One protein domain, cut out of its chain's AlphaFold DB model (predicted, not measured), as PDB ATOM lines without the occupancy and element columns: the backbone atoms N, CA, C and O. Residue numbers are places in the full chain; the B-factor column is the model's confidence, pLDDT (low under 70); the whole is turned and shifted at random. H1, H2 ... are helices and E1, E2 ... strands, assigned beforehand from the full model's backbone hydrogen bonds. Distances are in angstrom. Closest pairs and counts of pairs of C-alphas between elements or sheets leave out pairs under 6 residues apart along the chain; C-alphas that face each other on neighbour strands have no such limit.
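Overview. This is residues 26 to 108 of the 108 residues of an uncharacterized protein of Citrobacter braakii (UniProt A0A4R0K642). A strongly twisted sheet of four strands, E1 to E4, makes one layer, and a small hairpin, E5 and E6, makes a second layer partly face to face with it, across a gap. The very short helix H1 sits at one end between them, residues 73 to 85 loop round the side from H1 to E5, and residues 104 to 108 fold back beside E6. The printed part has 83 residues, with the named elements E1, E2, E3, E4, H1, E5 and E6 in that order; both sheets are antiparallel, in the orders E1 - E2 - E3 - E4 and E5 - E6. The class is mostly strand, though under half of the residues are in named elements. The whole is compact and rounded, with a radius of gyration of the C-alphas of 11.9 A and spans of 32 by 28 by 22 A.

Along the chain. E1, residues 27 to 32, begins at C-alpha 27 (47.762, 17.446, -7.771) and is 14.0 A long. E2, residues 37 to 44, is 23.2 A long, and E3, residues 47 to 54, is 23.3 A long. E4, residues 59 to 64, covers 15.3 A and ends at C-alpha 64 (34.858, 12.466, -12.292). H1, residues 69 to 72, spans 5.2 A. E5, residues 86 to 89, is 10.0 A long; E6, residues 96 to 99, is 10.3 A long and ends at C-alpha 99 (36.845, 1.351, -19.116).

Arrangement. E1 to E4 form a meander, each strand the antiparallel neighbour of the one before, and each successive pair is a hairpin. E1 and E2 stand at 150 degrees, with N 28 and O 41 2.9 A apart. E2 and E3 stand at 160 degrees, with N 40 and O 51 2.9 A apart. E3 and E4 stand at 151 degrees, with N 52 and O 61 2.8 A apart. E1 and E4 are the edge strands. From edge to edge the strands' lines turn by 76 degrees. H1 is on this sheet at a height of 6.6 A; the closest C-alphas of E3 and H1 are those of Ala 49 and Ala 69, 5.7 A apart. It lies over none of the strands, but only just: 2 of its 4 C-alphas fall on E3. H1 is too short for an O i to N i+4 pair; its 1 pair of O i and N i+3 is within hydrogen-bond range. E5 and E6, a hairpin, are antiparallel at 172 degrees, with N 88 and O 97 2.9 A apart. E4 and E6 are only just apart, with their closest C-alphas 8.3 A from each other.

Size, cuts and confidence. The C-alphas of Asn 45 and Lys 84, the two farthest apart, are 33.0 A from each other. The printed part has no cut. The link from H1 to E5, 13 residues, is long; that from E5 to E6 is short, and the other links are tight. The mean pLDDT of the printed part is 88.5, and residues 66 and 68 are under 70.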
ATOM      1  N   PRO A  26      46.619  21.934  -6.536       88.38
ATOM      2  CA  PRO A  26      47.531  20.877  -6.162       88.38
ATOM      3  C   PRO A  26      47.056  19.575  -6.805       88.38
ATOM      4  O   PRO A  26      45.857  19.352  -7.010       88.38
ATOM      5  N   SER A  27      48.024  18.735  -7.157       91.00
ATOM      6  CA  SER A  27      47.762  17.446  -7.771       91.00
ATOM      7  C   SER A  27      48.535  16.334  -7.087       91.00
ATOM      8  O   SER A  27      49.633  16.538  -6.564       91.00
ATOM      9  N   GLN A  28      47.934  15.149  -7.067       90.75
ATOM     10  CA  GLN A  28      48.513  13.974  -6.441       90.75
ATOM     11  C   GLN A  28      48.214  12.735  -7.275       90.75
ATOM     12  O   GLN A  28      47.070  12.483  -7.646       90.75
ATOM     13  N   ILE A  29      49.241  11.921  -7.518       93.19
ATOM     14  CA  ILE A  29      49.054  10.578  -8.064       93.19
ATOM     15  C   ILE A  29      48.592   9.681  -6.921       93.19
ATOM     16  O   ILE A  29      49.351   9.435  -5.985       93.19
ATOM     17  N   ILE A  30      47.346   9.225  -6.998       90.00
ATOM     18  CA  ILE A  30      46.700   8.442  -5.937       90.00
ATOM     19  C   ILE A  30      46.735   6.941  -6.217       90.00
ATOM     20  O   ILE A  30      46.643   6.138  -5.297       90.00
ATOM     21  N   TYR A  31      46.900   6.559  -7.483       91.25
ATOM     22  CA  TYR A  31      47.006   5.165  -7.876       91.25
ATOM     23  C   TYR A  31      47.870   5.034  -9.124       91.25
ATOM     24  O   TYR A  31      47.723   5.803 -10.075       91.25
ATOM     25  N   ARG A  32      48.776   4.058  -9.138       92.56
ATOM     26  CA  ARG A  32      49.686   3.811 -10.257       92.56
ATOM     27  C   ARG A  32      49.546   2.358 -10.691       92.56
ATOM     28  O   ARG A  32      49.914   1.464  -9.943       92.56
ATOM     29  N   TYR A  33      49.022   2.146 -11.898       90.88
ATOM     30  CA  TYR A  33      48.880   0.810 -12.484       90.88
ATOM     31  C   TYR A  33      50.241   0.283 -12.951       90.88
ATOM     32  O   TYR A  33      50.574  -0.878 -12.748       90.88
ATOM     33  N   ASP A  34      51.033   1.160 -13.575       91.75
ATOM     34  CA  ASP A  34      52.396   0.897 -14.031       91.75
ATOM     35  C   ASP A  34      53.146   2.223 -14.287       91.75
ATOM     36  O   ASP A  34      52.714   3.302 -13.876       91.75
ATOM     37  N   ASN A  35      54.284   2.170 -14.983       93.75
ATOM     38  CA  ASN A  35      55.113   3.345 -15.276       93.75
ATOM     39  C   ASN A  35      54.438   4.406 -16.171       93.75
ATOM     40  O   ASN A  35      54.876   5.555 -16.171       93.75
ATOM     41  N   ASN A  36      53.405   4.050 -16.937       94.81
ATOM     42  CA  ASN A  36      52.743   4.930 -17.905       94.81
ATOM     43  C   ASN A  36      51.305   5.277 -17.524       94.81
ATOM     44  O   ASN A  36      50.799   6.294 -17.999       94.81
ATOM     45  N   ARG A  37      50.656   4.429 -16.717       95.25
ATOM     46  CA  ARG A  37      49.236   4.530 -16.383       95.25
ATOM     47  C   ARG A  37      49.004   4.857 -14.919       95.25
ATOM     48  O   ARG A  37      49.484   4.143 -14.033       95.25
ATOM     49  N   TYR A  38      48.236   5.905 -14.649       94.75
ATOM     50  CA  TYR A  38      47.958   6.340 -13.282       94.75
ATOM     51  C   TYR A  38      46.677   7.168 -13.165       94.75
ATOM     52  O   TYR A  38      46.177   7.721 -14.145       94.75
ATOM     53  N   LEU A  39      46.173   7.244 -11.933       93.94
ATOM     54  CA  LEU A  39      45.123   8.159 -11.518       93.94
ATOM     55  C   LEU A  39      45.731   9.358 -10.794       93.94
ATOM     56  O   LEU A  39      46.541   9.199  -9.877       93.94
ATOM     57  N   GLU A  40      45.319  10.550 -11.202       94.00
ATOM     58  CA  GLU A  40      45.719  11.823 -10.616       94.00
ATOM     59  C   GLU A  40      44.483  12.553 -10.080       94.00
ATOM     60  O   GLU A  40      43.515  12.768 -10.806       94.00
ATOM     61  N   LEU A  41      44.518  12.947  -8.810       92.00
ATOM     62  CA  LEU A  41      43.508  13.804  -8.197       92.00
ATOM     63  C   LEU A  41      43.987  15.257  -8.255       92.00
ATOM     64  O   LEU A  41      45.120  15.538  -7.861       92.00
ATOM     65  N   LYS A  42      43.140  16.174  -8.739       91.38
ATOM     66  CA  LYS A  42      43.436  17.617  -8.841       91.38
ATOM     67  C   LYS A  42      42.357  18.445  -8.167       91.38
ATOM     68  O   LYS A  42      41.225  18.426  -8.638       91.38
ATOM     69  N   GLY A  43      42.692  19.228  -7.145       88.44
ATOM     70  CA  GLY A  43      41.696  20.074  -6.482       88.44
ATOM     71  C   GLY A  43      42.123  20.618  -5.125       88.44
ATOM     72  O   GLY A  43      43.290  20.537  -4.773       88.44
ATOM     73  N   PHE A  44      41.192  21.203  -4.373       83.75
ATOM     74  CA  PHE A  44      41.431  21.846  -3.078       83.75
ATOM     75  C   PHE A  44      40.380  21.407  -2.063       83.75
ATOM     76  O   PHE A  44      39.234  21.228  -2.436       83.75
ATOM     77  N   ASN A  45      40.732  21.352  -0.774       73.00
ATOM     78  CA  ASN A  45      39.764  21.315   0.337       73.00
ATOM     79  C   ASN A  45      38.601  20.323   0.148       73.00
ATOM     80  O   ASN A  45      37.439  20.694   0.272       73.00
ATOM     81  N   CYS A  46      38.932  19.065  -0.141       70.25
ATOM     82  CA  CYS A  46      37.971  17.990  -0.397       70.25
ATOM     83  C   CYS A  46      37.135  18.134  -1.679       70.25
ATOM     84  O   CYS A  46      36.296  17.280  -1.921       70.25
ATOM     85  N   ASP A  47      37.410  19.105  -2.538       80.31
ATOM     86  CA  ASP A  47      36.945  19.146  -3.922       80.31
ATOM     87  C   ASP A  47      38.096  18.757  -4.850       80.31
ATOM     88  O   ASP A  47      39.264  19.070  -4.595       80.31
ATOM     89  N   GLY A  48      37.795  18.061  -5.939       86.19
ATOM     90  CA  GLY A  48      38.808  17.708  -6.919       86.19
ATOM     91  C   GLY A  48      38.307  16.774  -7.999       86.19
ATOM     92  O   GLY A  48      37.400  15.986  -7.770       86.19
ATOM     93  N   ALA A  49      38.911  16.890  -9.178       91.44
ATOM     94  CA  ALA A  49      38.613  16.074 -10.343       91.44
ATOM     95  C   ALA A  49      39.552  14.868 -10.387       91.44
ATOM     96  O   ALA A  49      40.752  14.994 -10.106       91.44
ATOM     97  N   LEU A  50      39.015  13.713 -10.776       92.75
ATOM     98  CA  LEU A  50      39.809  12.510 -11.005       92.75
ATOM     99  C   LEU A  50      40.210  12.422 -12.471       92.75
ATOM    100  O   LEU A  50      39.356  12.409 -13.355       92.75
ATOM    101  N   TRP A  51      41.505  12.278 -12.716       94.50
ATOM    102  CA  TRP A  51      42.073  12.142 -14.046       94.50
ATOM    103  C   TRP A  51      42.725  10.780 -14.229       94.50
ATOM    104  O   TRP A  51      43.472  10.320 -13.369       94.50
ATOM    105  N   TYR A  52      42.492  10.165 -15.383       95.56
ATOM    106  CA  TYR A  52      43.259   9.029 -15.868       95.56
ATOM    107  C   TYR A  52      44.260   9.458 -16.932       95.56
ATOM    108  O   TYR A  52      43.941  10.203 -17.866       95.56
ATOM    109  N   HIS A  53      45.464   8.915 -16.790       97.56
ATOM    110  CA  HIS A  53      46.579   9.125 -17.692       97.56
ATOM    111  C   HIS A  53      47.069   7.788 -18.240       97.56
ATOM    112  O   HIS A  53      47.291   6.857 -17.471       97.56
ATOM    113  N   ASP A  54      47.290   7.721 -19.554       97.50
ATOM    114  CA  ASP A  54      48.120   6.707 -20.208       97.50
ATOM    115  C   ASP A  54      49.094   7.417 -21.144       97.50
ATOM    116  O   ASP A  54      48.739   7.820 -22.257       97.50
ATOM    117  N   ASN A  55      50.340   7.555 -20.698       97.12
ATOM    118  CA  ASN A  55      51.370   8.254 -21.462       97.12
ATOM    119  C   ASN A  55      51.743   7.522 -22.757       97.12
ATOM    120  O   ASN A  55      52.070   8.160 -23.753       97.12
ATOM    121  N   LYS A  56      51.673   6.185 -22.773       96.56
ATOM    122  CA  LYS A  56      52.027   5.379 -23.948       96.56
ATOM    123  C   LYS A  56      50.985   5.525 -25.057       96.56
ATOM    124  O   LYS A  56      51.327   5.436 -26.233       96.56
ATOM    125  N   ARG A  57      49.719   5.721 -24.682       96.31
ATOM    126  CA  ARG A  57      48.582   5.874 -25.607       96.31
ATOM    127  C   ARG A  57      48.124   7.325 -25.774       96.31
ATOM    128  O   ARG A  57      47.155   7.564 -26.489       96.31
ATOM    129  N   SER A  58      48.808   8.276 -25.139       97.38
ATOM    130  CA  SER A  58      48.461   9.703 -25.128       97.38
ATOM    131  C   SER A  58      47.047   9.996 -24.605       97.38
ATOM    132  O   SER A  58      46.390  10.930 -25.065       97.38
ATOM    133  N   ILE A  59      46.569   9.221 -23.628       97.56
ATOM    134  CA  ILE A  59      45.233   9.387 -23.038       97.56
ATOM    135  C   ILE A  59      45.330  10.291 -21.810       97.56
ATOM    136  O   ILE A  59      46.130  10.037 -20.913       97.56
ATOM    137  N   HIS A  60      44.496  11.330 -21.783       96.56
ATOM    138  CA  HIS A  60      44.325  12.262 -20.668       96.56
ATOM    139  C   HIS A  60      42.827  12.524 -20.513       96.56
ATOM    140  O   HIS A  60      42.243  13.265 -21.307       96.56
ATOM    141  N   LYS A  61      42.184  11.853 -19.557       95.06
ATOM    142  CA  LYS A  61      40.725  11.876 -19.404       95.06
ATOM    143  C   LYS A  61      40.326  12.227 -17.986       95.06
ATOM    144  O   LYS A  61      40.755  11.568 -17.049       95.06
ATOM    145  N   GLU A  62      39.473  13.230 -17.857       93.19
ATOM    146  CA  GLU A  62      38.714  13.474 -16.636       93.19
ATOM    147  C   GLU A  62      37.614  12.411 -16.532       93.19
ATOM    148  O   GLU A  62      36.886  12.176 -17.498       93.19
ATOM    149  N   ILE A  63      37.559  11.719 -15.398       91.94
ATOM    150  CA  ILE A  63      36.617  10.623 -15.134       91.94
ATOM    151  C   ILE A  63      35.468  11.123 -14.265       91.94
ATOM    152  O   ILE A  63      34.305  10.881 -14.572       91.94
ATOM    153  N   TYR A  64      35.809  11.827 -13.188       88.81
ATOM    154  CA  TYR A  64      34.858  12.466 -12.292       88.81
ATOM    155  C   TYR A  64      35.108  13.962 -12.308       88.81
ATOM    156  O   TYR A  64      36.267  14.386 -12.222       88.81
ATOM    157  N   ASP A  65      34.021  14.726 -12.393       81.31
ATOM    158  CA  ASP A  65      34.097  16.174 -12.319       81.31
ATOM    159  C   ASP A  65      34.557  16.645 -10.933       81.31
ATOM    160  O   ASP A  65      34.570  15.897  -9.952       81.31
ATOM    161  N   GLY A  66      35.022  17.894 -10.885       67.81
ATOM    162  CA  GLY A  66      35.690  18.494  -9.733       67.81
ATOM    163  C   GLY A  66      34.884  18.565  -8.435       67.81
ATOM    164  O   GLY A  66      35.431  19.025  -7.434       67.81
ATOM    165  N   ILE A  67      33.621  18.134  -8.431       70.00
ATOM    166  CA  ILE A  67      32.744  18.174  -7.270       70.00
ATOM    167  C   ILE A  67      32.599  16.733  -6.755       70.00
ATOM    168  O   ILE A  67      31.947  15.887  -7.356       70.00
ATOM    169  N   PHE A  68      33.229  16.442  -5.616       67.88
ATOM    170  CA  PHE A  68      33.142  15.175  -4.869       67.88
ATOM    171  C   PHE A  68      33.963  13.949  -5.318       67.88
ATOM    172  O   PHE A  68      33.835  12.907  -4.668       67.88
ATOM    173  N   ALA A  69      34.838  14.005  -6.334       71.94
ATOM    174  CA  ALA A  69      35.641  12.814  -6.680       71.94
ATOM    175  C   ALA A  69      36.480  12.310  -5.487       71.94
ATOM    176  O   ALA A  69      36.546  11.115  -5.215       71.94
ATOM    177  N   SER A  70      37.052  13.242  -4.729       72.38
ATOM    178  CA  SER A  70      37.783  13.035  -3.469       72.38
ATOM    179  C   SER A  70      37.098  12.101  -2.455       72.38
ATOM    180  O   SER A  70      37.797  11.362  -1.767       72.38
ATOM    181  N   PHE A  71      35.764  12.116  -2.351       74.62
ATOM    182  CA  PHE A  71      35.006  11.282  -1.405       74.62
ATOM    183  C   PHE A  71      34.623   9.920  -1.985       74.62
ATOM    184  O   PHE A  71      34.361   8.979  -1.238       74.62
ATOM    185  N   ARG A  72      34.576   9.819  -3.315       81.06
ATOM    186  CA  ARG A  72      34.159   8.611  -4.030       81.06
ATOM    187  C   ARG A  72      35.301   7.619  -4.166       81.06
ATOM    188  O   ARG A  72      35.093   6.421  -4.022       81.06
ATOM    189  N   ILE A  73      36.512   8.109  -4.423       83.00
ATOM    190  CA  ILE A  73      37.633   7.260  -4.826       83.00
ATOM    191  C   ILE A  73      38.076   6.327  -3.699       83.00
ATOM    192  O   ILE A  73      38.447   6.767  -2.611       83.00
ATOM    193  N   PHE A  74      38.128   5.033  -4.005       86.38
ATOM    194  CA  PHE A  74      38.764   4.051  -3.145       86.38
ATOM    195  C   PHE A  74      40.281   4.287  -3.075       86.38
ATOM    196  O   PHE A  74      40.967   4.332  -4.095       86.38
ATOM    197  N   THR A  75      40.814   4.418  -1.861       82.38
ATOM    198  CA  THR A  75      42.242   4.695  -1.606       82.38
ATOM    199  C   THR A  75      42.993   3.514  -0.990       82.38
ATOM    200  O   THR A  75      44.163   3.648  -0.630       82.38
ATOM    201  N   GLY A  76      42.336   2.360  -0.849       84.06
ATOM    202  CA  GLY A  76      42.973   1.131  -0.389       84.06
ATOM    203  C   GLY A  76      43.845   0.475  -1.460       84.06
ATOM    204  O   GLY A  76      43.855   0.866  -2.628       84.06
ATOM    205  N   GLU A  77      44.575  -0.566  -1.059       83.31
ATOM    206  CA  GLU A  77      45.338  -1.374  -2.005       83.31
ATOM    207  C   GLU A  77      44.386  -2.150  -2.923       83.31
ATOM    208  O   GLU A  77      43.455  -2.825  -2.484       83.31
ATOM    209  N   TYR A  78      44.626  -2.031  -4.222       81.69
ATOM    210  CA  TYR A  78      43.853  -2.663  -5.280       81.69
ATOM    211  C   TYR A  78      44.850  -3.197  -6.306       81.69
ATOM    212  O   TYR A  78      45.777  -2.478  -6.669       81.69
ATOM    213  N   ILE A  79      44.711  -4.447  -6.758       81.88
ATOM    214  CA  ILE A  79      45.601  -5.047  -7.766       81.88
ATOM    215  C   ILE A  79      44.837  -5.155  -9.079       81.88
ATOM    216  O   ILE A  79      43.823  -5.846  -9.160       81.88
ATOM    217  N   HIS A  80      45.360  -4.513 -10.120       84.44
ATOM    218  CA  HIS A  80      44.703  -4.435 -11.419       84.44
ATOM    219  C   HIS A  80      45.601  -4.948 -12.555       84.44
ATOM    220  O   HIS A  80      46.431  -4.198 -13.066       84.44
ATOM    221  N   PRO A  81      45.452  -6.214 -12.984       82.31
ATOM    222  CA  PRO A  81      46.388  -6.837 -13.923       82.31
ATOM    223  C   PRO A  81      46.113  -6.517 -15.400       82.31
ATOM    224  O   PRO A  81      46.891  -6.918 -16.264       82.31
ATOM    225  N   SER A  82      44.993  -5.866 -15.732       91.25
ATOM    226  CA  SER A  82      44.605  -5.667 -17.131       91.25
ATOM    227  C   SER A  82      45.135  -4.362 -17.717       91.25
ATOM    228  O   SER A  82      45.015  -3.283 -17.134       91.25
ATOM    229  N   ASP A  83      45.639  -4.460 -18.946       89.00
ATOM    230  CA  ASP A  83      46.008  -3.295 -19.745       89.00
ATOM    231  C   ASP A  83      44.809  -2.627 -20.417       89.00
ATOM    232  O   ASP A  83      44.752  -1.405 -20.530       89.00
ATOM    233  N   LYS A  84      43.860  -3.442 -20.885       93.06
ATOM    234  CA  LYS A  84      42.726  -3.004 -21.704       93.06
ATOM    235  C   LYS A  84      41.519  -2.602 -20.872       93.06
ATOM    236  O   LYS A  84      40.860  -1.616 -21.188       93.06
ATOM    237  N   TYR A  85      41.202  -3.403 -19.866       93.25
ATOM    238  CA  TYR A  85      40.099  -3.127 -18.960       93.25
ATOM    239  C   TYR A  85      40.659  -2.330 -17.802       93.25
ATOM    240  O   TYR A  85      41.731  -2.678 -17.333       93.25
ATOM    241  N   ILE A  86      39.981  -1.282 -17.356       93.19
ATOM    242  CA  ILE A  86      40.400  -0.475 -16.207       93.19
ATOM    243  C   ILE A  86      39.208  -0.356 -15.291       93.19
ATOM    244  O   ILE A  86      38.145   0.046 -15.745       93.19
ATOM    245  N   PHE A  87      39.386  -0.734 -14.036       91.12
ATOM    246  CA  PHE A  87      38.333  -0.702 -13.038       91.12
ATOM    247  C   PHE A  87      38.761   0.218 -11.905       91.12
ATOM    248  O   PHE A  87      39.874   0.099 -11.392       91.12
ATOM    249  N   ILE A  88      37.875   1.142 -11.554       90.56
ATOM    250  CA  ILE A  88      38.063   2.109 -10.481       90.56
ATOM    251  C   ILE A  88      36.967   1.832  -9.453       90.56
ATOM    252  O   ILE A  88      35.805   2.154  -9.721       90.56
ATOM    253  N   PRO A  89      37.306   1.198  -8.317       88.69
ATOM    254  CA  PRO A  89      36.364   1.043  -7.223       88.69
ATOM    255  C   PRO A  89      36.098   2.386  -6.543       88.69
ATOM    256  O   PRO A  89      36.985   3.238  -6.431       88.69
ATOM    257  N   GLU A  90      34.883   2.533  -6.033       87.81
ATOM    258  CA  GLU A  90      34.518   3.601  -5.109       87.81
ATOM    259  C   GLU A  90      34.367   3.039  -3.684       87.81
ATOM    260  O   GLU A  90      34.299   1.825  -3.482       87.81
ATOM    261  N   TRP A  91      34.350   3.910  -2.672       86.12
ATOM    262  CA  TRP A  91      34.117   3.490  -1.281       86.12
ATOM    263  C   TRP A  91      32.719   2.905  -1.055       86.12
ATOM    264  O   TRP A  91      32.543   2.072  -0.163       86.12
ATOM    265  N   GLU A  92      31.727   3.335  -1.836       84.06
ATOM    266  CA  GLU A  92      30.369   2.810  -1.745       84.06
ATOM    267  C   GLU A  92      30.290   1.409  -2.385       84.06
ATOM    268  O   GLU A  92      30.642   1.242  -3.557       84.06
ATOM    269  N   PRO A  93      29.838   0.374  -1.649       75.88
ATOM    270  CA  PRO A  93      29.759  -0.980  -2.181       75.88
ATOM    271  C   PRO A  93      28.898  -1.057  -3.448       75.88
ATOM    272  O   PRO A  93      27.716  -0.730  -3.430       75.88
ATOM    273  N   GLY A  94      29.487  -1.542  -4.543       78.19
ATOM    274  CA  GLY A  94      28.806  -1.679  -5.833       78.19
ATOM    275  C   GLY A  94      28.890  -0.446  -6.736       78.19
ATOM    276  O   GLY A  94      28.526  -0.558  -7.904       78.19
ATOM    277  N   ALA A  95      29.418   0.681  -6.251       84.94
ATOM    278  CA  ALA A  95      29.759   1.822  -7.090       84.94
ATOM    279  C   ALA A  95      31.154   1.631  -7.701       84.94
ATOM    280  O   ALA A  95      32.137   1.339  -7.012       84.94
ATOM    281  N   TYR A  96      31.239   1.763  -9.021       89.88
ATOM    282  CA  TYR A  96      32.492   1.671  -9.754       89.88
ATOM    283  C   TYR A  96      32.413   2.440 -11.065       89.88
ATOM    284  O   TYR A  96      31.344   2.784 -11.563       89.88
ATOM    285  N   THR A  97      33.576   2.679 -11.656       91.31
ATOM    286  CA  THR A  97      33.692   3.172 -13.025       91.31
ATOM    287  C   THR A  97      34.668   2.294 -13.793       91.31
ATOM    288  O   THR A  97      35.746   1.949 -13.306       91.31
ATOM    289  N   ILE A  98      34.268   1.884 -14.995       93.19
ATOM    290  CA  ILE A  98      35.015   0.939 -15.820       93.19
ATOM    291  C   ILE A  98      35.297   1.505 -17.209       93.19
ATOM    292  O   ILE A  98      34.434   2.093 -17.859       93.19
ATOM    293  N   SER A  99      36.503   1.252 -17.703       95.69
ATOM    294  CA  SER A  99      36.845   1.351 -19.116       95.69
ATOM    295  C   SER A  99      37.108  -0.038 -19.688       95.69
ATOM    296  O   SER A  99      37.693  -0.902 -19.032       95.69
ATOM    297  N   LYS A 100      36.680  -0.264 -20.931       95.75
ATOM    298  CA  LYS A 100      36.892  -1.520 -21.678       95.75
ATOM    299  C   LYS A 100      37.826  -1.330 -22.880       95.75
ATOM    300  O   LYS A 100      38.004  -2.255 -23.678       95.75
ATOM    301  N   ASP A 101      38.394  -0.136 -23.023       96.69
ATOM    302  CA  ASP A 101      39.125   0.332 -24.200       96.69
ATOM    303  C   ASP A 101      40.359   1.177 -23.832       96.69
ATOM    304  O   ASP A 101      40.653   2.190 -24.465       96.69
ATOM    305  N   TYR A 102      41.130   0.715 -22.841       95.69
ATOM    306  CA  TYR A 102      42.383   1.330 -22.374       95.69
ATOM    307  C   TYR A 102      42.226   2.704 -21.695       95.69
ATOM    308  O   TYR A 102      43.212   3.423 -21.535       95.69
ATOM    309  N   GLY A 103      41.013   3.076 -21.281       95.56
ATOM    310  CA  GLY A 103      40.707   4.369 -20.662       95.56
ATOM    311  C   GLY A 103      40.229   5.440 -21.643       95.56
ATOM    312  O   GLY A 103      40.191   6.614 -21.276       95.56
ATOM    313  N   GLN A 104      39.881   5.067 -22.881       96.31
ATOM    314  CA  GLN A 104      39.362   6.013 -23.875       96.31
ATOM    315  C   GLN A 104      37.921   6.422 -23.572       96.31
ATOM    316  O   GLN A 104      37.584   7.608 -23.659       96.31
ATOM    317  N   THR A 105      37.092   5.450 -23.196       95.94
ATOM    318  CA  THR A 105      35.713   5.646 -22.751       95.94
ATOM    319  C   THR A 105      35.491   5.030 -21.374       95.94
ATOM    320  O   THR A 105      36.175   4.083 -20.974       95.94
ATOM    321  N   TRP A 106      34.531   5.599 -20.645       94.06
ATOM    322  CA  TRP A 106      34.221   5.255 -19.261       94.06
ATOM    323  C   TRP A 106      32.719   5.027 -19.100       94.06
ATOM    324  O   TRP A 106      31.910   5.713 -19.726       94.06
ATOM    325  N   GLN A 107      32.366   4.023 -18.303       90.75
ATOM    326  CA  GLN A 107      31.000   3.571 -18.043       90.75
ATOM    327  C   GLN A 107      30.822   3.352 -16.539       90.75
ATOM    328  O   GLN A 107      31.775   2.949 -15.868       90.75
ATOM    329  N   VAL A 108      29.603   3.585 -16.051       83.75
ATOM    330  CA  VAL A 108      29.130   3.141 -14.729       83.75
ATOM    331  C   VAL A 108      28.477   1.772 -14.895       83.75
ATOM    332  O   VAL A 108      27.734   1.611 -15.891       83.75
TER     333      VAL A 108